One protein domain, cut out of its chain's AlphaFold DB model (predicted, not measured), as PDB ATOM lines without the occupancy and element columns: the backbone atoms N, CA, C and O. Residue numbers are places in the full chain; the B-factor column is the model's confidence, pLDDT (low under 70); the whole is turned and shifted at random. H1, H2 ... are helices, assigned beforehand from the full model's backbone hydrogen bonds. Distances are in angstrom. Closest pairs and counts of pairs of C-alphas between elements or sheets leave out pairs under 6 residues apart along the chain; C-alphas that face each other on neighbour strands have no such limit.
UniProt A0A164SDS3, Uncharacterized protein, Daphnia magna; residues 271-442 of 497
ATOM      1  N   TYR A 271       8.215   4.375 -65.214       66.94
ATOM      2  CA  TYR A 271       8.001   4.985 -63.896       66.94
ATOM      3  C   TYR A 271       9.299   5.033 -63.076       66.94
ATOM      4  O   TYR A 271       9.689   6.107 -62.612       66.94
ATOM      5  N   GLN A 272      10.003   3.902 -62.940       63.12
ATOM      6  CA  GLN A 272      11.257   3.826 -62.182       63.12
ATOM      7  C   GLN A 272      12.315   4.801 -62.719       63.12
ATOM      8  O   GLN A 272      12.978   5.479 -61.932       63.12
ATOM      9  N   GLN A 273      12.422   4.943 -64.045       66.31
ATOM     10  CA  GLN A 273      13.308   5.922 -64.686       66.31
ATOM     11  C   GLN A 273      13.001   7.367 -64.257       66.31
ATOM     12  O   GLN A 273      13.929   8.106 -63.925       66.31
ATOM     13  N   LYS A 274      11.722   7.764 -64.189       68.56
ATOM     14  CA  LYS A 274      11.319   9.114 -63.749       68.56
ATOM     15  C   LYS A 274      11.635   9.372 -62.276       68.56
ATOM     16  O   LYS A 274      12.133  10.450 -61.952       68.56
ATOM     17  N   VAL A 275      11.408   8.396 -61.390       64.12
ATOM     18  CA  VAL A 275      11.796   8.540 -59.973       64.12
ATOM     19  C   VAL A 275      13.313   8.659 -59.848       64.12
ATOM     20  O   VAL A 275      13.795   9.573 -59.186       64.12
ATOM     21  N   LEU A 276      14.077   7.801 -60.533       66.94
ATOM     22  CA  LEU A 276      15.542   7.864 -60.550       66.94
ATOM     23  C   LEU A 276      16.073   9.191 -61.111       66.94
ATOM     24  O   LEU A 276      17.084   9.684 -60.616       66.94
ATOM     25  N   GLN A 277      15.405   9.784 -62.104       70.00
ATOM     26  CA  GLN A 277      15.754  11.102 -62.635       70.00
ATOM     27  C   GLN A 277      15.562  12.200 -61.580       70.00
ATOM     28  O   GLN A 277      16.514  12.924 -61.297       70.00
ATOM     29  N   ALA A 278      14.388  12.280 -60.942       63.69
ATOM     30  CA  ALA A 278      14.126  13.257 -59.879       63.69
ATOM     31  C   ALA A 278      15.086  13.090 -58.684       63.69
ATOM     32  O   ALA A 278      15.639  14.067 -58.177       63.69
ATOM     33  N   LEU A 279      15.351  11.843 -58.278       72.75
ATOM     34  CA  LEU A 279      16.273  11.502 -57.191       72.75
ATOM     35  C   LEU A 279      17.713  11.938 -57.527       72.75
ATOM     36  O   LEU A 279      18.392  12.514 -56.677       72.75
ATOM     37  N   ARG A 280      18.167  11.745 -58.777       69.00
ATOM     38  CA  ARG A 280      19.458  12.268 -59.265       69.00
ATOM     39  C   ARG A 280      19.496  13.793 -59.230       69.00
ATOM     40  O   ARG A 280      20.411  14.327 -58.619       69.00
ATOM     41  N   SER A 281      18.494  14.486 -59.776       69.50
ATOM     42  CA  SER A 281      18.450  15.956 -59.780       69.50
ATOM     43  C   SER A 281      18.556  16.557 -58.373       69.50
ATOM     44  O   SER A 281      19.385  17.439 -58.156       69.50
ATOM     45  N   ILE A 282      17.802  16.039 -57.395       69.00
ATOM     46  CA  ILE A 282      17.892  16.504 -56.000       69.00
ATOM     47  C   ILE A 282      19.288  16.213 -55.419       69.00
ATOM     48  O   ILE A 282      19.891  17.086 -54.794       69.00
ATOM     49  N   LEU A 283      19.841  15.012 -55.644       73.19
ATOM     50  CA  LEU A 283      21.194  14.665 -55.190       73.19
ATOM     51  C   LEU A 283      22.284  15.524 -55.841       73.19
ATOM     52  O   LEU A 283      23.280  15.816 -55.186       73.19
ATOM     53  N   ASP A 284      22.134  15.905 -57.105       70.94
ATOM     54  CA  ASP A 284      23.148  16.653 -57.846       70.94
ATOM     55  C   ASP A 284      23.160  18.136 -57.453       70.94
ATOM     56  O   ASP A 284      24.243  18.703 -57.324       70.94
ATOM     57  N   VAL A 285      22.014  18.735 -57.100       67.44
ATOM     58  CA  VAL A 285      21.994  20.075 -56.479       67.44
ATOM     59  C   VAL A 285      22.483  20.032 -55.022       67.44
ATOM     60  O   VAL A 285      23.253  20.893 -54.594       67.44
ATOM     61  N   LEU A 286      22.147  18.984 -54.255       65.56
ATOM     62  CA  LEU A 286      22.738  18.760 -52.924       65.56
ATOM     63  C   LEU A 286      24.272  18.593 -52.980       65.56
ATOM     64  O   LEU A 286      24.959  18.959 -52.025       65.56
ATOM     65  N   LYS A 287      24.821  18.077 -54.090       68.25
ATOM     66  CA  LYS A 287      26.268  18.053 -54.367       68.25
ATOM     67  C   LYS A 287      26.797  19.393 -54.878       68.25
ATOM     68  O   LYS A 287      27.916  19.732 -54.523       68.25
ATOM     69  N   SER A 288      26.057  20.158 -55.685       63.91
ATOM     70  CA  SER A 288      26.553  21.434 -56.228       63.91
ATOM     71  C   SER A 288      26.639  22.534 -55.167       63.91
ATOM     72  O   SER A 288      27.509  23.394 -55.251       63.91
ATOM     73  N   MET A 289      25.816  22.469 -54.114       59.31
ATOM     74  CA  MET A 289      25.991  23.287 -52.904       59.31
ATOM     75  C   MET A 289      27.218  22.877 -52.058       59.31
ATOM     76  O   MET A 289      27.518  23.513 -51.047       59.31
ATOM     77  N   ARG A 290      27.936  21.807 -52.433       56.84
ATOM     78  CA  ARG A 290      29.099  21.281 -51.713       56.84
ATOM     79  C   ARG A 290      30.396  21.784 -52.350       56.84
ATOM     80  O   ARG A 290      30.837  21.270 -53.374       56.84
ATOM     81  N   ASN A 291      31.087  22.698 -51.667       53.66
ATOM     82  CA  ASN A 291      32.522  22.891 -51.899       53.66
ATOM     83  C   ASN A 291      33.234  21.532 -51.779       53.66
ATOM     84  O   ASN A 291      32.905  20.751 -50.884       53.66
ATOM     85  N   GLU A 292      34.216  21.239 -52.635       46.56
ATOM     86  CA  GLU A 292      34.742  19.872 -52.831       46.56
ATOM     87  C   GLU A 292      35.147  19.148 -51.531       46.56
ATOM     88  O   GLU A 292      34.978  17.932 -51.422       46.56
ATOM     89  N   LYS A 293      35.626  19.896 -50.528       43.28
ATOM     90  CA  LYS A 293      36.101  19.397 -49.224       43.28
ATOM     91  C   LYS A 293      35.045  19.376 -48.103       43.28
ATOM     92  O   LYS A 293      35.338  18.863 -47.026       43.28
ATOM     93  N   ALA A 294      33.852  19.933 -48.310       50.31
ATOM     94  CA  ALA A 294      32.777  19.938 -47.314       50.31
ATOM     95  C   ALA A 294      31.987  18.616 -47.321       50.31
ATOM     96  O   ALA A 294      31.902  17.943 -48.349       50.31
ATOM     97  N   SER A 295      31.358  18.259 -46.198       55.50
ATOM     98  CA  SER A 295      30.318  17.222 -46.182       55.50
ATOM     99  C   SER A 295      28.945  17.852 -46.439       55.50
ATOM    100  O   SER A 295      28.753  19.053 -46.230       55.50
ATOM    101  N   CYS A 296      27.957  17.045 -46.841       53.44
ATOM    102  CA  CYS A 296      26.571  17.519 -46.922       53.44
ATOM    103  C   CYS A 296      26.065  18.027 -45.559       53.44
ATOM    104  O   CYS A 296      25.258  18.946 -45.518       53.44
ATOM    105  N   GLU A 297      26.569  17.482 -44.444       56.75
ATOM    106  CA  GLU A 297      26.186  17.920 -43.097       56.75
ATOM    107  C   GLU A 297      26.665  19.349 -42.788       56.75
ATOM    108  O   GLU A 297      25.922  20.096 -42.155       56.75
ATOM    109  N   THR A 298      27.839  19.772 -43.277       60.50
ATOM    110  CA  THR A 298      28.298  21.171 -43.162       60.50
ATOM    111  C   THR A 298      27.349  22.112 -43.907       60.50
ATOM    112  O   THR A 298      26.751  22.998 -43.305       60.50
ATOM    113  N   VAL A 299      27.122  21.842 -45.197       58.81
ATOM    114  CA  VAL A 299      26.260  22.653 -46.077       58.81
ATOM    115  C   VAL A 299      24.830  22.751 -45.532       58.81
ATOM    116  O   VAL A 299      24.235  23.830 -45.522       58.81
ATOM    117  N   MET A 300      24.282  21.632 -45.043       68.00
ATOM    118  CA  MET A 300      22.951  21.589 -44.436       68.00
ATOM    119  C   MET A 300      22.889  22.343 -43.112       68.00
ATOM    120  O   MET A 300      21.886  23.000 -42.860       68.00
ATOM    121  N   LYS A 301      23.924  22.267 -42.266       69.38
ATOM    122  CA  LYS A 301      23.972  22.975 -40.979       69.38
ATOM    123  C   LYS A 301      23.936  24.489 -41.176       69.38
ATOM    124  O   LYS A 301      23.152  25.156 -40.507       69.38
ATOM    125  N   ASP A 302      24.739  25.002 -42.102       74.81
ATOM    126  CA  ASP A 302      24.929  26.446 -42.279       74.81
ATOM    127  C   ASP A 302      23.704  27.122 -42.933       74.81
ATOM    128  O   ASP A 302      23.410  28.279 -42.651       74.81
ATOM    129  N   ASN A 303      22.922  26.374 -43.725       80.56
ATOM    130  CA  ASN A 303      21.700  26.855 -44.394       80.56
ATOM    131  C   ASN A 303      20.388  26.410 -43.706       80.56
ATOM    132  O   ASN A 303      19.292  26.656 -44.215       80.56
ATOM    133  N   MET A 304      20.467  25.757 -42.540       87.44
ATOM    134  CA  MET A 304      19.338  25.044 -41.923       87.44
ATOM    135  C   MET A 304      18.115  25.926 -41.624       87.44
ATOM    136  O   MET A 304      16.982  25.480 -41.804       87.44
ATOM    137  N   GLU A 305      18.305  27.176 -41.195       89.00
ATOM    138  CA  GLU A 305      17.174  28.073 -40.900       89.00
ATOM    139  C   GLU A 305      16.450  28.563 -42.163       89.00
ATOM    140  O   GLU A 305      15.237  28.765 -42.125       89.00
ATOM    141  N   HIS A 306      17.146  28.670 -43.302       89.19
ATOM    142  CA  HIS A 306      16.504  28.922 -44.594       89.19
ATOM    143  C   HIS A 306      15.654  27.711 -45.012       89.19
ATOM    144  O   HIS A 306      14.456  27.874 -45.239       89.19
ATOM    145  N   PHE A 307      16.204  26.491 -44.982       87.62
ATOM    146  CA  PHE A 307      15.444  25.278 -45.318       87.62
ATOM    147  C   PHE A 307      14.226  25.065 -44.397       87.62
ATOM    148  O   PHE A 307      13.127  24.760 -44.865       87.62
ATOM    149  N   LYS A 308      14.372  25.305 -43.085       90.62
ATOM    150  CA  LYS A 308      13.247  25.311 -42.130       90.62
ATOM    151  C   LYS A 308      12.193  26.363 -42.479       90.62
ATOM    152  O   LYS A 308      11.005  26.083 -42.323       90.62
ATOM    153  N   LYS A 309      12.601  27.564 -42.909       93.31
ATOM    154  CA  LYS A 309      11.686  28.638 -43.318       93.31
ATOM    155  C   LYS A 309      10.891  28.228 -44.558       93.31
ATOM    156  O   LYS A 309       9.669  28.310 -44.503       93.31
ATOM    157  N   VAL A 310      11.557  27.736 -45.608       90.31
ATOM    158  CA  VAL A 310      10.924  27.276 -46.859       90.31
ATOM    159  C   VAL A 310       9.867  26.212 -46.567       90.31
ATOM    160  O   VAL A 310       8.691  26.420 -46.875       90.31
ATOM    161  N   VAL A 311      10.247  25.132 -45.867       89.88
ATOM    162  CA  VAL A 311       9.323  24.044 -45.502       89.88
ATOM    163  C   VAL A 311       8.127  24.575 -44.706       89.88
ATOM    164  O   VAL A 311       6.994  24.273 -45.061       89.88
ATOM    165  N   LYS A 312       8.344  25.416 -43.684       91.56
ATOM    166  CA  LYS A 312       7.251  25.992 -42.877       91.56
ATOM    167  C   LYS A 312       6.358  26.978 -43.638       91.56
ATOM    168  O   LYS A 312       5.209  27.145 -43.251       91.56
ATOM    169  N   SER A 313       6.872  27.656 -44.666       90.44
ATOM    170  CA  SER A 313       6.079  28.591 -45.478       90.44
ATOM    171  C   SER A 313       5.221  27.915 -46.546       90.44
ATOM    172  O   SER A 313       4.257  28.523 -46.997       90.44
ATOM    173  N   GLN A 314       5.563  26.687 -46.951       86.75
ATOM    174  CA  GLN A 314       4.897  25.990 -48.057       86.75
ATOM    175  C   GLN A 314       4.157  24.710 -47.629       86.75
ATOM    176  O   GLN A 314       3.236  24.293 -48.327       86.75
ATOM    177  N   LEU A 315       4.518  24.083 -46.499       88.44
ATOM    178  CA  LEU A 315       3.944  22.811 -46.043       88.44
ATOM    179  C   LEU A 315       3.497  22.850 -44.575       88.44
ATOM    180  O   LEU A 315       4.286  23.116 -43.666       88.44
ATOM    181  N   SER A 316       2.242  22.463 -44.337       87.00
ATOM    182  CA  SER A 316       1.731  22.130 -43.004       87.00
ATOM    183  C   SER A 316       2.002  20.650 -42.716       87.00
ATOM    184  O   SER A 316       1.312  19.778 -43.237       87.00
ATOM    185  N   LEU A 317       3.050  20.349 -41.939       88.19
ATOM    186  CA  LEU A 317       3.431  18.975 -41.591       88.19
ATOM    187  C   LEU A 317       3.127  18.660 -40.112       88.19
ATOM    188  O   LEU A 317       3.392  19.506 -39.254       88.19
ATOM    189  N   PRO A 318       2.657  17.439 -39.783       90.00
ATOM    190  CA  PRO A 318       2.384  16.322 -40.691       90.00
ATOM    191  C   PRO A 318       1.039  16.467 -41.426       90.00
ATOM    192  O   PRO A 318       0.051  16.902 -40.842       90.00
ATOM    193  N   ILE A 319       0.995  16.014 -42.680       86.62
ATOM    194  CA  ILE A 319      -0.213  15.969 -43.515       86.62
ATOM    195  C   ILE A 319      -1.282  15.078 -42.855       86.62
ATOM    196  O   ILE A 319      -0.970  14.007 -42.305       86.62
ATOM    197  N   LEU A 320      -2.547  15.512 -42.899       84.00
ATOM    198  CA  LEU A 320      -3.635  14.907 -42.122       84.00
ATOM    199  C   LEU A 320      -4.653  14.145 -42.979       84.00
ATOM    200  O   LEU A 320      -5.157  13.110 -42.523       84.00
ATOM    201  N   VAL A 321      -4.933  14.607 -44.204       80.25
ATOM    202  CA  VAL A 321      -5.986  14.039 -45.070       80.25
ATOM    203  C   VAL A 321      -5.455  13.536 -46.430       80.25
ATOM    204  O   VAL A 321      -4.415  14.010 -46.889       80.25
ATOM    205  N   PRO A 322      -6.098  12.537 -47.078       75.94
ATOM    206  CA  PRO A 322      -5.618  11.958 -48.344       75.94
ATOM    207  C   PRO A 322      -5.472  12.950 -49.501       75.94
ATOM    208  O   PRO A 322      -4.596  12.786 -50.349       75.94
ATOM    209  N   GLU A 323      -6.311  13.977 -49.525       78.81
ATOM    210  CA  GLU A 323      -6.426  14.954 -50.606       78.81
ATOM    211  C   GLU A 323      -5.167  15.837 -50.691       78.81
ATOM    212  O   GLU A 323      -4.650  16.105 -51.777       78.81
ATOM    213  N   GLU A 324      -4.601  16.194 -49.535       81.31
ATOM    214  CA  GLU A 324      -3.357  16.964 -49.401       81.31
ATOM    215  C   GLU A 324      -2.124  16.214 -49.939       81.31
ATOM    216  O   GLU A 324      -1.111  16.835 -50.255       81.31
ATOM    217  N   VAL A 325      -2.169  14.884 -50.077       82.94
ATOM    218  CA  VAL A 325      -0.989  14.085 -50.464       82.94
ATOM    219  C   VAL A 325      -0.657  14.211 -51.952       82.94
ATOM    220  O   VAL A 325       0.518  14.205 -52.330       82.94
ATOM    221  N   ALA A 326      -1.670  14.397 -52.802       75.56
ATOM    222  CA  ALA A 326      -1.453  14.747 -54.205       75.56
ATOM    223  C   ALA A 326      -0.896  16.171 -54.346       75.56
ATOM    224  O   ALA A 326       0.035  16.386 -55.124       75.56
ATOM    225  N   VAL A 327      -1.414  17.110 -53.543       79.94
ATOM    226  CA  VAL A 327      -0.938  18.500 -53.478       79.94
ATOM    227  C   VAL A 327       0.523  18.550 -53.030       79.94
ATOM    228  O   VAL A 327       1.330  19.188 -53.696       79.94
ATOM    229  N   LEU A 328       0.903  17.800 -51.989       86.69
ATOM    230  CA  LEU A 328       2.297  17.647 -51.563       86.69
ATOM    231  C   LEU A 328       3.177  17.103 -52.695       86.69
ATOM    232  O   LEU A 328       4.219  17.681 -52.983       86.69
ATOM    233  N   ASN A 329       2.785  16.017 -53.372       86.00
ATOM    234  CA  ASN A 329       3.605  15.477 -54.460       86.00
ATOM    235  C   ASN A 329       3.746  16.460 -55.641       86.00
ATOM    236  O   ASN A 329       4.800  16.481 -56.275       86.00
ATOM    237  N   ALA A 330       2.724  17.273 -55.926       78.12
ATOM    238  CA  ALA A 330       2.796  18.337 -56.927       78.12
ATOM    239  C   ALA A 330       3.685  19.510 -56.472       78.12
ATOM    240  O   ALA A 330       4.512  19.973 -57.250       78.12
ATOM    241  N   ALA A 331       3.587  19.937 -55.210       78.25
ATOM    242  CA  ALA A 331       4.466  20.950 -54.625       78.25
ATOM    243  C   ALA A 331       5.939  20.506 -54.637       78.25
ATOM    244  O   ALA A 331       6.819  21.309 -54.915       78.25
ATOM    245  N   LEU A 332       6.219  19.213 -54.445       82.88
ATOM    246  CA  LEU A 332       7.568  18.641 -54.559       82.88
ATOM    247  C   LEU A 332       8.112  18.565 -56.004       82.88
ATOM    248  O   LEU A 332       9.233  18.093 -56.196       82.88
ATOM    249  N   CYS A 333       7.381  19.049 -57.020       79.25
ATOM    250  CA  CYS A 333       8.002  19.442 -58.295       79.25
ATOM    251  C   CYS A 333       8.951  20.640 -58.116       79.25
ATOM    252  O   CYS A 333       9.898  20.779 -58.889       79.25
ATOM    253  N   ASP A 334       8.706  21.498 -57.119       80.81
ATOM    254  CA  ASP A 334       9.602  22.592 -56.767       80.81
ATOM    255  C   ASP A 334      10.901  22.044 -56.155       80.81
ATOM    256  O   ASP A 334      10.901  21.226 -55.224       80.81
ATOM    257  N   MET A 335      12.027  22.482 -56.717       80.56
ATOM    258  CA  MET A 335      13.348  21.987 -56.347       80.56
ATOM    259  C   MET A 335      13.853  22.613 -55.038       80.56
ATOM    260  O   MET A 335      14.514  21.920 -54.265       80.56
ATOM    261  N   GLU A 336      13.514  23.874 -54.743       82.38
ATOM    262  CA  GLU A 336      13.870  24.540 -53.482       82.38
ATOM    263  C   GLU A 336      13.132  23.875 -52.314       82.38
ATOM    264  O   GLU A 336      13.753  23.536 -51.302       82.38
ATOM    265  N   LEU A 337      11.834  23.589 -52.475       85.25
ATOM    266  CA  LEU A 337      11.040  22.870 -51.482       85.25
ATOM    267  C   LEU A 337      11.528  21.431 -51.291       85.25
ATOM    268  O   LEU A 337      11.725  21.004 -50.150       85.25
ATOM    269  N   SER A 338      11.752  20.683 -52.377       81.56
ATOM    270  CA  SER A 338      12.238  19.298 -52.300       81.56
ATOM    271  C   SER A 338      13.609  19.196 -51.626       81.56
ATOM    272  O   SER A 338      13.800  18.342 -50.757       81.56
ATOM    273  N   ILE A 339      14.549  20.089 -51.955       80.25
ATOM    274  CA  ILE A 339      15.862  20.171 -51.297       80.25
ATOM    275  C   ILE A 339      15.715  20.570 -49.828       80.25
ATOM    276  O   ILE A 339      16.312  19.924 -48.966       80.25
ATOM    277  N   SER A 340      14.896  21.580 -49.524       85.50
ATOM    278  CA  SER A 340      14.672  22.054 -48.153       85.50
ATOM    279  C   SER A 340      14.072  20.965 -47.266       85.50
ATOM    280  O   SER A 340      14.546  20.738 -46.151       85.50
ATOM    281  N   LEU A 341      13.075  20.230 -47.771       89.88
ATOM    282  CA  LEU A 341      12.471  19.104 -47.066       89.88
ATOM    283  C   LEU A 341      13.481  17.965 -46.873       89.88
ATOM    284  O   LEU A 341      13.581  17.431 -45.768       89.88
ATOM    285  N   CYS A 342      14.284  17.639 -47.893       88.81
ATOM    286  CA  CYS A 342      15.360  16.657 -47.752       88.81
ATOM    287  C   CYS A 342      16.362  17.069 -46.665       88.81
ATOM    288  O   CYS A 342      16.632  16.284 -45.758       88.81
ATOM    289  N   ALA A 343      16.878  18.299 -46.708       84.62
ATOM    290  CA  ALA A 343      17.867  18.800 -45.757       84.62
ATOM    291  C   ALA A 343      17.343  18.810 -44.310       84.62
ATOM    292  O   ALA A 343      18.036  18.338 -43.403       84.62
ATOM    293  N   VAL A 344      16.108  19.280 -44.091       88.94
ATOM    294  CA  VAL A 344      15.462  19.278 -42.768       88.94
ATOM    295  C   VAL A 344      15.303  17.852 -42.235       88.94
ATOM    296  O   VAL A 344      15.685  17.584 -41.095       88.94
ATOM    297  N   GLN A 345      14.800  16.908 -43.040       91.88
ATOM    298  CA  GLN A 345      14.601  15.535 -42.561       91.88
ATOM    299  C   GLN A 345      15.923  14.775 -42.373       91.88
ATOM    300  O   GLN A 345      16.060  14.041 -41.398       91.88
ATOM    301  N   ILE A 346      16.939  14.998 -43.214       88.75
ATOM    302  CA  ILE A 346      18.286  14.435 -43.004       88.75
ATOM    303  C   ILE A 346      18.871  14.944 -41.680       88.75
ATOM    304  O   ILE A 346      19.353  14.146 -40.876       88.75
ATOM    305  N   HIS A 347      18.773  16.248 -41.399       86.31
ATOM    306  CA  HIS A 347      19.261  16.831 -40.147       86.31
ATOM    307  C   HIS A 347      18.533  16.293 -38.904       86.31
ATOM    308  O   HIS A 347      19.170  16.058 -37.873       86.31
ATOM    309  N   ASN A 348      17.216  16.083 -38.997       88.50
ATOM    310  CA  ASN A 348      16.403  15.535 -37.909       88.50
ATOM    311  C   ASN A 348      16.692  14.048 -37.640       88.50
ATOM    312  O   ASN A 348      16.572  13.601 -36.502       88.50
ATOM    313  N   LEU A 349      17.053  13.276 -38.676       89.81
ATOM    314  CA  LEU A 349      17.095  11.808 -38.628       89.81
ATOM    315  C   LEU A 349      18.508  11.198 -38.690       89.81
ATOM    316  O   LEU A 349      18.639   9.981 -38.586       89.81
ATOM    317  N   ARG A 350      19.566  12.018 -38.781       85.94
ATOM    318  CA  ARG A 350      21.006  11.643 -38.810       85.94
ATOM    319  C   ARG A 350      21.543  10.784 -37.650       85.94
ATOM    320  O   ARG A 350      22.735  10.501 -37.606       85.94
ATOM    321  N   THR A 351      20.705  10.421 -36.684       86.06
ATOM    322  CA  THR A 351      21.030   9.509 -35.575       86.06
ATOM    323  C   THR A 351      20.485   8.089 -35.787       86.06
ATOM    324  O   THR A 351      20.818   7.189 -35.015       86.06
ATOM    325  N   LEU A 352      19.651   7.864 -36.811       85.56
ATOM    326  CA  LEU A 352      18.981   6.590 -37.073       85.56
ATOM    327  C   LEU A 352      19.794   5.706 -38.033       85.56
ATOM    328  O   LEU A 352      19.735   5.852 -39.249       85.56
ATOM    329  N   GLY A 353      20.497   4.708 -37.492       79.62
ATOM    330  CA  GLY A 353      21.377   3.819 -38.267       79.62
ATOM    331  C   GLY A 353      20.711   2.686 -39.069       79.62
ATOM    332  O   GLY A 353      21.433   1.880 -39.660       79.62
ATOM    333  N   SER A 354      19.375   2.567 -39.073       88.44
ATOM    334  CA  SER A 354      18.641   1.435 -39.673       88.44
ATOM    335  C   SER A 354      17.641   1.877 -40.740       88.44
ATOM    336  O   SER A 354      16.766   2.697 -40.466       88.44
ATOM    337  N   LYS A 355      17.700   1.266 -41.936       86.69
ATOM    338  CA  LYS A 355      16.843   1.608 -43.091       86.69
ATOM    339  C   LYS A 355      15.342   1.623 -42.755       86.69
ATOM    340  O   LYS A 355      14.641   2.556 -43.135       86.69
ATOM    341  N   ASN A 356      14.877   0.655 -41.960       85.44
ATOM    342  CA  ASN A 356      13.475   0.551 -41.543       85.44
ATOM    343  C   ASN A 356      13.087   1.661 -40.546       85.44
ATOM    344  O   ASN A 356      11.990   2.211 -40.631       85.44
ATOM    345  N   GLN A 357      13.987   2.023 -39.621       87.56
ATOM    346  CA  GLN A 357      13.754   3.105 -38.655       87.56
ATOM    347  C   GLN A 357      13.745   4.476 -39.337       87.56
ATOM    348  O   GLN A 357      12.852   5.271 -39.057       87.56
ATOM    349  N   ILE A 358      14.684   4.729 -40.261       88.94
ATOM    350  CA  ILE A 358      14.722   5.972 -41.044       88.94
ATOM    351  C   ILE A 358      13.422   6.111 -41.839       88.94
ATOM    352  O   ILE A 358      12.734   7.112 -41.693       88.94
ATOM    353  N   ALA A 359      13.025   5.094 -42.613       89.00
ATOM    354  CA  ALA A 359      11.804   5.153 -43.418       89.00
ATOM    355  C   ALA A 359      10.534   5.353 -42.572       89.00
ATOM    356  O   ALA A 359       9.687   6.171 -42.928       89.00
ATOM    357  N   LYS A 360      10.424   4.680 -41.414       90.25
ATOM    358  CA  LYS A 360       9.326   4.905 -40.461       90.25
ATOM    359  C   LYS A 360       9.313   6.347 -39.942       90.25
ATOM    360  O   LYS A 360       8.250   6.958 -39.880       90.25
ATOM    361  N   ALA A 361      10.471   6.896 -39.582       90.75
ATOM    362  CA  ALA A 361      10.577   8.254 -39.061       90.75
ATOM    363  C   ALA A 361      10.304   9.323 -40.136       90.75
ATOM    364  O   ALA A 361       9.575  10.270 -39.859       90.75
ATOM    365  N   VAL A 362      10.794   9.139 -41.368       93.06
ATOM    366  CA  VAL A 362      10.487  10.005 -42.523       93.06
ATOM    367  C   VAL A 362       8.982  10.023 -42.809       93.06
ATOM    368  O   VAL A 362       8.402  11.098 -42.952       93.06
ATOM    369  N   LEU A 363       8.332   8.852 -42.835       91.38
ATOM    370  CA  LEU A 363       6.881   8.756 -43.012       91.38
ATOM    371  C   LEU A 363       6.124   9.491 -41.900       91.38
ATOM    372  O   LEU A 363       5.224  10.263 -42.207       91.38
ATOM    373  N   LEU A 364       6.507   9.311 -40.632       91.06
ATOM    374  CA  LEU A 364       5.861   9.976 -39.489       91.06
ATOM    375  C   LEU A 364       6.157  11.484 -39.383       91.06
ATOM    376  O   LEU A 364       5.390  12.203 -38.747       91.06
ATOM    377  N   ALA A 365       7.246  11.965 -39.984       90.62
ATOM    378  CA  ALA A 365       7.591  13.385 -40.027       90.62
ATOM    379  C   ALA A 365       6.845  14.157 -41.132       90.62
ATOM    380  O   ALA A 365       6.807  15.386 -41.094       90.62
ATOM    381  N   ILE A 366       6.268  13.448 -42.112       90.62
ATOM    382  CA  ILE A 366       5.536  14.043 -43.240       90.62
ATOM    383  C   ILE A 366       4.037  13.698 -43.183       90.62
ATOM    384  O   ILE A 366       3.222  14.532 -43.561       90.62
ATOM    385  N   PHE A 367       3.639  12.536 -42.655       90.25
ATOM    386  CA  PHE A 367       2.249  12.059 -42.630       90.25
ATOM    387  C   PHE A 367       1.806  11.629 -41.230       90.25
ATOM    388  O   PHE A 367       2.550  10.995 -40.478       90.25
ATOM    389  N   SER A 368       0.549  11.913 -40.882       86.81
ATOM    390  CA  SER A 368      -0.034  11.406 -39.638       86.81
ATOM    391  C   SER A 368      -0.188   9.877 -39.656       86.81
ATOM    392  O   SER A 368      -0.410   9.258 -40.699       86.81
ATOM    393  N   ARG A 369      -0.163   9.247 -38.471       81.88
ATOM    394  CA  ARG A 369      -0.407   7.795 -38.315       81.88
ATOM    395  C   ARG A 369      -1.737   7.347 -38.940       81.88
ATOM    396  O   ARG A 369      -1.798   6.281 -39.545       81.88
ATOM    397  N   SER A 370      -2.764   8.197 -38.839       78.88
ATOM    398  CA  SER A 370      -4.088   7.983 -39.442       78.88
ATOM    399  C   SER A 370      -4.060   8.007 -40.965       78.88
ATOM    400  O   SER A 370      -4.800   7.281 -41.621       78.88
ATOM    401  N   LEU A 371      -3.193   8.826 -41.552       80.25
ATOM    402  CA  LEU A 371      -3.092   8.952 -42.996       80.25
ATOM    403  C   LEU A 371      -2.337   7.774 -43.627       80.25
ATOM    404  O   LEU A 371      -2.744   7.273 -44.676       80.25
ATOM    405  N   CYS A 372      -1.315   7.256 -42.940       79.19
ATOM    406  CA  CYS A 372      -0.567   6.075 -43.378       79.19
ATOM    407  C   CYS A 372      -1.447   4.826 -43.578       79.19
ATOM    408  O   CYS A 372      -1.168   4.049 -44.491       79.19
ATOM    409  N   CYS A 373      -2.519   4.627 -42.792       72.81
ATOM    410  CA  CYS A 373      -3.451   3.518 -43.039       72.81
ATOM    411  C   CYS A 373      -4.444   3.809 -44.183       72.81
ATOM    412  O   CYS A 373      -4.728   2.907 -44.964       72.81
ATOM    413  N   LYS A 374      -4.915   5.058 -44.335       70.94
ATOM    414  CA  LYS A 374      -5.955   5.448 -45.317       70.94
ATOM    415  C   LYS A 374      -5.521   5.375 -46.786       70.94
ATOM    416  O   LYS A 374      -6.375   5.184 -47.649       70.94
ATOM    417  N   ILE A 375      -4.233   5.563 -47.081       70.31
ATOM    418  CA  ILE A 375      -3.710   5.628 -48.458       70.31
ATOM    419  C   ILE A 375      -3.115   4.277 -48.878       70.31
ATOM    420  O   ILE A 375      -2.359   3.662 -48.119       70.31
ATOM    421  N   GLN A 376      -3.442   3.827 -50.094       69.69
ATOM    422  CA  GLN A 376      -2.928   2.589 -50.696       69.69
ATOM    423  C   GLN A 376      -1.500   2.746 -51.255       69.69
ATOM    424  O   GLN A 376      -0.974   3.851 -51.376       69.69
ATOM    425  N   TRP A 377      -0.848   1.633 -51.612       75.38
ATOM    426  CA  TRP A 377       0.489   1.636 -52.212       75.38
ATOM    427  C   TRP A 377       0.455   1.651 -53.749       75.38
ATOM    428  O   TRP A 377       1.021   2.555 -54.353       75.38
ATOM    429  N   LYS A 378      -0.231   0.694 -54.384       65.75
ATOM    430  CA  LYS A 378      -0.557   0.706 -55.825       65.75
ATOM    431  C   LYS A 378      -2.064   0.937 -55.981       65.75
ATOM    432  O   LYS A 378      -2.828   0.454 -55.149       65.75
ATOM    433  N   LYS A 379      -2.475   1.664 -57.026       54.50
ATOM    434  CA  LYS A 379      -3.891   1.902 -57.364       54.50
ATOM    435  C   LYS A 379      -4.579   0.573 -57.729       54.50
ATOM    436  O   LYS A 379      -3.999  -0.203 -58.485       54.50
ATOM    437  N   ARG A 380      -5.797   0.314 -57.232       49.38
ATOM    438  CA  ARG A 380      -6.576  -0.907 -57.536       49.38
ATOM    439  C   ARG A 380      -7.872  -0.603 -58.292       49.38
ATOM    440  O   ARG A 380      -8.638   0.264 -57.887       49.38
ATOM    441  N   GLY A 381      -8.139  -1.358 -59.360       55.44
ATOM    442  CA  GLY A 381      -9.408  -1.326 -60.096       55.44
ATOM    443  C   GLY A 381      -9.874   0.087 -60.476       55.44
ATOM    444  O   GLY A 381      -9.143   0.849 -61.106       55.44
ATOM    445  N   LYS A 382     -11.105   0.430 -60.076       46.69
ATOM    446  CA  LYS A 382     -11.733   1.745 -60.304       46.69
ATOM    447  C   LYS A 382     -11.442   2.780 -59.204       46.69
ATOM    448  O   LYS A 382     -12.005   3.870 -59.263       46.69
ATOM    449  N   ASP A 383     -10.606   2.473 -58.208       47.94
ATOM    450  CA  ASP A 383     -10.319   3.399 -57.104       47.94
ATOM    451  C   ASP A 383      -9.711   4.705 -57.637       47.94
ATOM    452  O   ASP A 383      -8.717   4.692 -58.363       47.94
ATOM    453  N   LEU A 384     -10.322   5.842 -57.304       52.66
ATOM    454  CA  LEU A 384      -9.877   7.166 -57.741       52.66
ATOM    455  C   LEU A 384      -8.845   7.791 -56.790       52.66
ATOM    456  O   LEU A 384      -8.254   8.816 -57.129       52.66
ATOM    457  N   ARG A 385      -8.609   7.189 -55.617       56.19
ATOM    458  CA  ARG A 385      -7.644   7.681 -54.627       56.19
ATOM    459  C   ARG A 385      -6.212   7.582 -55.154       56.19
ATOM    460  O   ARG A 385      -5.830   6.631 -55.839       56.19
ATOM    461  N   PHE A 386      -5.391   8.560 -54.782       59.56
ATOM    462  CA  PHE A 386      -3.955   8.521 -55.034       59.56
ATOM    463  C   PHE A 386      -3.298   7.405 -54.213       59.56
ATOM    464  O   PHE A 386      -3.696   7.139 -53.080       59.56
ATOM    465  N   ALA A 387      -2.275   6.766 -54.777       69.38
ATOM    466  CA  ALA A 387      -1.563   5.659 -54.149       69.38
ATOM    467  C   ALA A 387      -0.056   5.960 -54.077       69.38
ATOM    468  O   ALA A 387       0.537   6.431 -55.050       69.38
ATOM    469  N   PHE A 388       0.556   5.702 -52.916       71.81
ATOM    470  CA  PHE A 388       1.910   6.147 -52.553       71.81
ATOM    471  C   PHE A 388       2.986   5.779 -53.584       71.81
ATOM    472  O   PHE A 388       3.861   6.589 -53.881       71.81
ATOM    473  N   GLY A 389       2.904   4.584 -54.168       66.75
ATOM    474  CA  GLY A 389       3.835   4.059 -55.165       66.75
ATOM    475  C   GLY A 389       3.725   4.682 -56.557       66.75
ATOM    476  O   GLY A 389       4.445   4.245 -57.444       66.75
ATOM    477  N   HIS A 390       2.861   5.685 -56.749       70.75
ATOM    478  CA  HIS A 390       2.776   6.495 -57.972       70.75
ATOM    479  C   HIS A 390       3.233   7.955 -57.752       70.75
ATOM    480  O   HIS A 390       3.262   8.748 -58.695       70.75
ATOM    481  N   LEU A 391       3.588   8.333 -56.517       77.88
ATOM    482  CA  LEU A 391       3.968   9.699 -56.140       77.88
ATOM    483  C   LEU A 391       5.470   9.921 -56.377       77.88
ATOM    484  O   LEU A 391       6.286   9.761 -55.469       77.88
ATOM    485  N   ILE A 392       5.836  10.225 -57.626       76.56
ATOM    486  CA  ILE A 392       7.229  10.271 -58.112       76.56
ATOM    487  C   ILE A 392       8.138  11.122 -57.214       76.56
ATOM    488  O   ILE A 392       9.162  10.635 -56.728       76.56
ATOM    489  N   ASN A 393       7.752  12.373 -56.965       80.81
ATOM    490  CA  ASN A 393       8.588  13.356 -56.278       80.81
ATOM    491  C   ASN A 393       8.715  13.024 -54.787       80.81
ATOM    492  O   ASN A 393       9.795  13.108 -54.208       80.81
ATOM    493  N   LEU A 394       7.623  12.553 -54.181       87.19
ATOM    494  CA  LEU A 394       7.611  12.102 -52.793       87.19
ATOM    495  C   LEU A 394       8.517  10.878 -52.572       87.19
ATOM    496  O   LEU A 394       9.272  10.840 -51.602       87.19
ATOM    497  N   ASN A 395       8.495   9.900 -53.486       84.12
ATOM    498  CA  ASN A 395       9.397   8.745 -53.426       84.12
ATOM    499  C   ASN A 395      10.864   9.146 -53.664       84.12
ATOM    500  O   ASN A 395      11.753   8.579 -53.028       84.12
ATOM    501  N   ALA A 396      11.126  10.143 -54.516       79.44
ATOM    502  CA  ALA A 396      12.463  10.709 -54.677       79.44
ATOM    503  C   ALA A 396      12.955  11.375 -53.376       79.44
ATOM    504  O   ALA A 396      14.040  11.040 -52.907       79.44
ATOM    505  N   VAL A 397      12.141  12.223 -52.730       88.25
ATOM    506  CA  VAL A 397      12.460  12.839 -51.424       88.25
ATOM    507  C   VAL A 397      12.721  11.780 -50.349       88.25
ATOM    508  O   VAL A 397      13.750  11.833 -49.673       88.25
ATOM    509  N   PHE A 398      11.848  10.775 -50.217       91.00
ATOM    510  CA  PHE A 398      12.070   9.649 -49.303       91.00
ATOM    511  C   PHE A 398      13.417   8.959 -49.566       91.00
ATOM    512  O   PHE A 398      14.177   8.703 -48.630       91.00
ATOM    513  N   GLY A 399      13.737   8.694 -50.835       86.12
ATOM    514  CA  GLY A 399      14.981   8.050 -51.242       86.12
ATOM    515  C   GLY A 399      16.237   8.862 -50.941       86.12
ATOM    516  O   GLY A 399      17.206   8.319 -50.409       86.12
ATOM    517  N   VAL A 400      16.205  10.168 -51.218       85.69
ATOM    518  CA  VAL A 400      17.286  11.109 -50.885       85.69
ATOM    519  C   VAL A 400      17.543  11.123 -49.380       85.69
ATOM    520  O   VAL A 400      18.698  11.003 -48.965       85.69
ATOM    521  N   VAL A 401      16.496  11.221 -48.552       89.44
ATOM    522  CA  VAL A 401      16.641  11.245 -47.088       89.44
ATOM    523  C   VAL A 401      17.183   9.915 -46.559       89.44
ATOM    524  O   VAL A 401      18.164   9.919 -45.815       89.44
ATOM    525  N   ILE A 402      16.605   8.779 -46.971       90.25
ATOM    526  CA  ILE A 402      17.038   7.448 -46.516       90.25
ATOM    527  C   ILE A 402      18.506   7.202 -46.889       90.25
ATOM    528  O   ILE A 402      19.311   6.882 -46.013       90.25
ATOM    529  N   ASN A 403      18.885   7.402 -48.154       88.25
ATOM    530  CA  ASN A 403      20.247   7.116 -48.605       88.25
ATOM    531  C   ASN A 403      21.284   8.110 -48.053       88.25
ATOM    532  O   ASN A 403      22.411   7.705 -47.772       88.25
ATOM    533  N   SER A 404      20.916   9.372 -47.802       85.69
ATOM    534  CA  SER A 404      21.823  10.346 -47.171       85.69
ATOM    535  C   SER A 404      22.080  10.038 -45.692       85.69
ATOM    536  O   SER A 404      23.223  10.111 -45.244       85.69
ATOM    537  N   VAL A 405      21.052   9.640 -44.931       86.25
ATOM    538  CA  VAL A 405      21.223   9.225 -43.524       86.25
ATOM    539  C   VAL A 405      22.010   7.910 -43.430       86.25
ATOM    540  O   VAL A 405      22.906   7.785 -42.594       86.25
ATOM    541  N   LEU A 406      21.773   6.956 -44.338       85.81
ATOM    542  CA  LEU A 406      22.603   5.751 -44.451       85.81
ATOM    543  C   LEU A 406      24.073   6.091 -44.765       85.81
ATOM    544  O   LEU A 406      24.965   5.518 -44.139       85.81
ATOM    545  N   ALA A 407      24.337   7.058 -45.650       84.69
ATOM    546  CA  ALA A 407      25.692   7.506 -45.973       84.69
ATOM    547  C   ALA A 407      26.414   8.163 -44.777       84.69
ATOM    548  O   ALA A 407      27.593   7.878 -44.561       84.69
ATOM    549  N   ILE A 408      25.716   8.959 -43.952       84.12
ATOM    550  CA  ILE A 408      26.251   9.494 -42.679       84.12
ATOM    551  C   ILE A 408      26.716   8.344 -41.767       84.12
ATOM    552  O   ILE A 408      27.813   8.384 -41.211       84.12
ATOM    553  N   HIS A 409      25.932   7.266 -41.688       82.81
ATOM    554  CA  HIS A 409      26.275   6.053 -40.939       82.81
ATOM    555  C   HIS A 409      27.196   5.066 -41.691       82.81
ATOM    556  O   HIS A 409      27.366   3.932 -41.237       82.81
ATOM    557  N   LYS A 410      27.801   5.466 -42.823       85.50
ATOM    558  CA  LYS A 410      28.676   4.633 -43.681       85.50
ATOM    559  C   LYS A 410      28.041   3.297 -44.112       85.50
ATOM    560  O   LYS A 410      28.736   2.300 -44.308       85.50
ATOM    561  N   ARG A 411      26.713   3.260 -44.244       82.69
ATOM    562  CA  ARG A 411      25.948   2.119 -44.769       82.69
ATOM    563  C   ARG A 411      25.847   2.202 -46.300       82.69
ATOM    564  O   ARG A 411      25.904   3.304 -46.845       82.69
ATOM    565  N   PRO A 412      25.683   1.067 -47.007       83.81
ATOM    566  CA  PRO A 412      25.445   1.082 -48.448       83.81
ATOM    567  C   PRO A 412      24.137   1.812 -48.786       83.81
ATOM    568  O   PRO A 412      23.143   1.696 -48.065       83.81
ATOM    569  N   SER A 413      24.145   2.541 -49.904       81.56
ATOM    570  CA  SER A 413      22.940   3.134 -50.491       81.56
ATOM    571  C   SER A 413      21.989   2.033 -50.962       81.56
ATOM    572  O   SER A 413      22.433   1.030 -51.518       81.56
ATOM    573  N   LEU A 414      20.683   2.228 -50.787       81.56
ATOM    574  CA  LEU A 414      19.673   1.297 -51.285       81.56
ATOM    575  C   LEU A 414      19.424   1.509 -52.789       81.56
ATOM    576  O   LEU A 414      19.325   2.667 -53.217       81.56
ATOM    577  N   PRO A 415      19.263   0.433 -53.583       78.62
ATOM    578  CA  PRO A 415      18.713   0.518 -54.932       78.62
ATOM    579  C   PRO A 415      17.209   0.828 -54.891       78.62
ATOM    580  O   PRO A 415      16.546   0.653 -53.866       78.62
ATOM    581  N   MET A 416      16.659   1.275 -56.024       70.81
ATOM    582  CA  MET A 416      15.276   1.762 -56.122       70.81
ATOM    583  C   MET A 416      14.230   0.725 -55.674       70.81
ATOM    584  O   MET A 416      13.289   1.090 -54.974       70.81
ATOM    585  N   SER A 417      14.406  -0.557 -56.008       71.25
ATOM    586  CA  SER A 417      13.539  -1.664 -55.567       71.25
ATOM    587  C   SER A 417      13.481  -1.771 -54.038       71.25
ATOM    588  O   SER A 417      12.444  -1.497 -53.434       71.25
ATOM    589  N   THR A 418      14.621  -2.034 -53.396       76.19
ATOM    590  CA  THR A 418      14.728  -2.172 -51.934       76.19
ATOM    591  C   THR A 418      14.311  -0.909 -51.186       76.19
ATOM    592  O   THR A 418      13.729  -0.983 -50.106       76.19
ATOM    593  N   MET A 419      14.589   0.269 -51.743       80.31
ATOM    594  CA  MET A 419      14.137   1.551 -51.200       80.31
ATOM    595  C   MET A 419      12.602   1.638 -51.191       80.31
ATOM    596  O   MET A 419      12.007   1.983 -50.170       80.31
ATOM    597  N   THR A 420      11.971   1.255 -52.303       74.88
ATOM    598  CA  THR A 420      10.513   1.220 -52.483       74.88
ATOM    599  C   THR A 420       9.849   0.255 -51.502       74.88
ATOM    600  O   THR A 420       8.904   0.628 -50.805       74.88
ATOM    601  N   GLU A 421      10.380  -0.964 -51.371       75.81
ATOM    602  CA  GLU A 421       9.918  -1.928 -50.371       75.81
ATOM    603  C   GLU A 421      10.038  -1.396 -48.941       75.81
ATOM    604  O   GLU A 421       9.136  -1.602 -48.138       75.81
ATOM    605  N   VAL A 422      11.155  -0.752 -48.593       79.69
ATOM    606  CA  VAL A 422      11.419  -0.264 -47.232       79.69
ATOM    607  C   VAL A 422      10.427   0.839 -46.847       79.69
ATOM    608  O   VAL A 422       9.899   0.819 -45.735       79.69
ATOM    609  N   ILE A 423      10.095   1.738 -47.781       82.69
ATOM    610  CA  ILE A 423       9.020   2.729 -47.618       82.69
ATOM    611  C   ILE A 423       7.665   2.018 -47.456       82.69
ATOM    612  O   ILE A 423       6.919   2.305 -46.517       82.69
ATOM    613  N   GLN A 424       7.348   1.052 -48.324       80.94
ATOM    614  CA  GLN A 424       6.079   0.323 -48.278       80.94
ATOM    615  C   GLN A 424       5.907  -0.467 -46.966       80.94
ATOM    616  O   GLN A 424       4.855  -0.378 -46.330       80.94
ATOM    617  N   LYS A 425       6.934  -1.211 -46.536       78.19
ATOM    618  CA  LYS A 425       6.980  -1.994 -45.290       78.19
ATOM    619  C   LYS A 425       6.819  -1.074 -44.072       78.19
ATOM    620  O   LYS A 425       5.979  -1.347 -43.216       78.19
ATOM    621  N   ALA A 426       7.502   0.074 -44.045       82.56
ATOM    622  CA  ALA A 426       7.321   1.084 -42.999       82.56
ATOM    623  C   ALA A 426       5.891   1.667 -42.966       82.56
ATOM    624  O   ALA A 426       5.314   1.801 -41.885       82.56
ATOM    625  N   ARG A 427       5.269   1.937 -44.127       85.12
ATOM    626  CA  ARG A 427       3.860   2.373 -44.215       85.12
ATOM    627  C   ARG A 427       2.891   1.306 -43.694       85.12
ATOM    628  O   ARG A 427       1.982   1.655 -42.940       85.12
ATOM    629  N   ARG A 428       3.084   0.020 -44.042       74.69
ATOM    630  CA  ARG A 428       2.275  -1.096 -43.499       74.69
ATOM    631  C   ARG A 428       2.378  -1.134 -41.967       74.69
ATOM    632  O   ARG A 428       1.352  -1.157 -41.292       74.69
ATOM    633  N   PHE A 429       3.597  -1.049 -41.426       77.19
ATOM    634  CA  PHE A 429       3.857  -1.102 -39.983       77.19
ATOM    635  C   PHE A 429       3.199   0.052 -39.205       77.19
ATOM    636  O   PHE A 429       2.542  -0.187 -38.195       77.19
ATOM    637  N   ILE A 430       3.297   1.295 -39.696       77.19
ATOM    638  CA  ILE A 430       2.625   2.453 -39.072       77.19
ATOM    639  C   ILE A 430       1.099   2.266 -39.075       77.19
ATOM    640  O   ILE A 430       0.439   2.564 -38.077       77.19
ATOM    641  N   GLY A 431       0.534   1.758 -40.176       70.88
ATOM    642  CA  GLY A 431      -0.897   1.457 -40.263       70.88
ATOM    643  C   GLY A 431      -1.338   0.391 -39.256       70.88
ATOM    644  O   GLY A 431      -2.377   0.546 -38.615       70.88
ATOM    645  N   TYR A 432      -0.527  -0.650 -39.056       70.56
ATOM    646  CA  TYR A 432      -0.763  -1.708 -38.070       70.56
ATOM    647  C   TYR A 432      -0.693  -1.193 -36.619       70.56
ATOM    648  O   TYR A 432      -1.639  -1.398 -35.854       70.56
ATOM    649  N   GLU A 433       0.357  -0.444 -36.250       73.06
ATOM    650  CA  GLU A 433       0.470   0.205 -34.931       73.06
ATOM    651  C   GLU A 433      -0.733   1.110 -34.632       73.06
ATOM    652  O   GLU A 433      -1.299   1.072 -33.535       73.06
ATOM    653  N   TYR A 434      -1.142   1.918 -35.614       73.50
ATOM    654  CA  TYR A 434      -2.282   2.817 -35.478       73.50
ATOM    655  C   TYR A 434      -3.592   2.044 -35.276       73.50
ATOM    656  O   TYR A 434      -4.356   2.367 -34.364       73.50
ATOM    657  N   SER A 435      -3.801   0.973 -36.046       64.62
ATOM    658  CA  SER A 435      -4.967   0.087 -35.919       64.62
ATOM    659  C   SER A 435      -5.049  -0.537 -34.524       64.62
ATOM    660  O   SER A 435      -6.088  -0.441 -33.874       64.62
ATOM    661  N   GLN A 436      -3.939  -1.086 -34.007       65.12
ATOM    662  CA  GLN A 436      -3.887  -1.574 -32.623       65.12
ATOM    663  C   GLN A 436      -4.224  -0.477 -31.604       65.12
ATOM    664  O   GLN A 436      -4.905  -0.755 -30.618       65.12
ATOM    665  N   SER A 437      -3.733   0.752 -31.808       65.69
ATOM    666  CA  SER A 437      -3.955   1.852 -30.862       65.69
ATOM    667  C   SER A 437      -5.425   2.284 -30.790       65.69
ATOM    668  O   SER A 437      -5.933   2.477 -29.686       65.69
ATOM    669  N   ILE A 438      -6.135   2.329 -31.927       65.25
ATOM    670  CA  ILE A 438      -7.584   2.583 -31.952       65.25
ATOM    671  C   ILE A 438      -8.327   1.463 -31.225       65.25
ATOM    672  O   ILE A 438      -9.122   1.750 -30.337       65.25
ATOM    673  N   THR A 439      -8.053   0.197 -31.555       55.00
ATOM    674  CA  THR A 439      -8.751  -0.947 -30.945       55.00
ATOM    675  C   THR A 439      -8.569  -0.974 -29.426       55.00
ATOM    676  O   THR A 439      -9.543  -1.138 -28.699       55.00
ATOM    677  N   LYS A 440      -7.351  -0.727 -28.925       51.84
ATOM    678  CA  LYS A 440      -7.078  -0.632 -27.480       51.84
ATOM    679  C   LYS A 440      -7.839   0.529 -26.828       51.84
ATOM    680  O   LYS A 440      -8.435   0.333 -25.772       51.84
ATOM    681  N   SER A 441      -7.872   1.700 -27.468       49.53
ATOM    682  CA  SER A 441      -8.603   2.870 -26.961       49.53
ATOM    683  C   SER A 441     -10.124   2.671 -26.966       49.53
ATOM    684  O   SER A 441     -10.796   3.127 -26.048       49.53
ATOM    685  N   ALA A 442     -10.666   1.979 -27.972       46.19
ATOM    686  CA  ALA A 442     -12.091   1.670 -28.072       46.19
ATOM    687  C   ALA A 442     -12.529   0.639 -27.019       46.19
ATOM    688  O   ALA A 442     -13.586   0.803 -26.415       46.19
TER     689      ALA A 442
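What this domain is: This is residues 271 to 442 of the 497 residues of an uncharacterized protein of Daphnia magna (UniProt A0A164SDS3). Two crossed helices, H5 and H8, make the core of an all-helix body, with H3 packed on H5 on the side away from H8, and H1 and H6 packed on H8 from opposite sides. The long last helix, H9, crosses H6 and H7 and runs on to one end of the longest axis; the link between H1 and H2 lies toward the other end. The printed part has 172 residues with nine named helices, H1 to H9 in order along the chain, and no named strand. It is compact, with a radius of gyration of the C-alphas of 15.9 A, yet elongated in outline, spanning 53 by 32 by 32 A.

Where its parts are: H1, residues 271 to 288, begins at C-alpha 271 (8.001, 4.985, -63.896) and is 26.0 A long from first to last C-alpha. H2 is residues 296 to 302, H3 residues 304 to 314 and H4 residues 323 to 331. H5, residues 335 to 349, is 20.8 A long and begins at C-alpha 335 (13.348, 21.987, -56.347). H6 is residues 355 to 366 and H7 residues 369 to 374. H8, residues 392 to 408, is 24.5 A long. H9, residues 416 to 442, is 39.2 A long and ends at C-alpha 442 (-12.091, 1.670, -28.072).

How they stand to each other: H5 and H8 are the hubs, each touching five helices. They touch at a steep tilt of 40 degrees, the same way, the closest C-alphas being those of Ile 346 and Val 401, 5.4 A apart. H3 touches H5 at a steep tilt of 60 degrees, opposite ways, with C-alphas 307 and 340 closest at 4.4 A. H2 touches residues 343 to 347 of H5, about perpendicular at 83 degrees, with C-alphas 300 and 343 closest at 5.9 A. H1 touches H8 at a steep tilt of 50 degrees, with C-alphas 279 and 396 closest at 4.6 A. H4 touches H8 only at their ends, with C-alphas 329 and 394 closest at 5.5 A. H6 touches H8, with C-alphas 358 and 402 closest at 6.1 A. H9 touches H6, with C-alphas 360 and 426 closest at 5.0 A, and H7, with C-alphas 373 and 431 closest at 4.3 A. H3 and H8 are apart. Every O i to N i+4 pair is within hydrogen-bond range in H1, H2, H3, H5, H6, H8 and H9; in H4 it is 4 of 5, and in H7 0 of 2, with 1 of 3 O i to N i+3 pairs within range.

The domain as a whole: The two C-alphas farthest apart are those of Glu 292 and Ala 442, at 56.0 A. The printed part has no cut. The link from H7 to H8, residues 375 to 391, is long. Mean pLDDT of the printed part is 76.7; 47 residues are under 70, among them 285 to 301, 378 to 387 and 435 to 442.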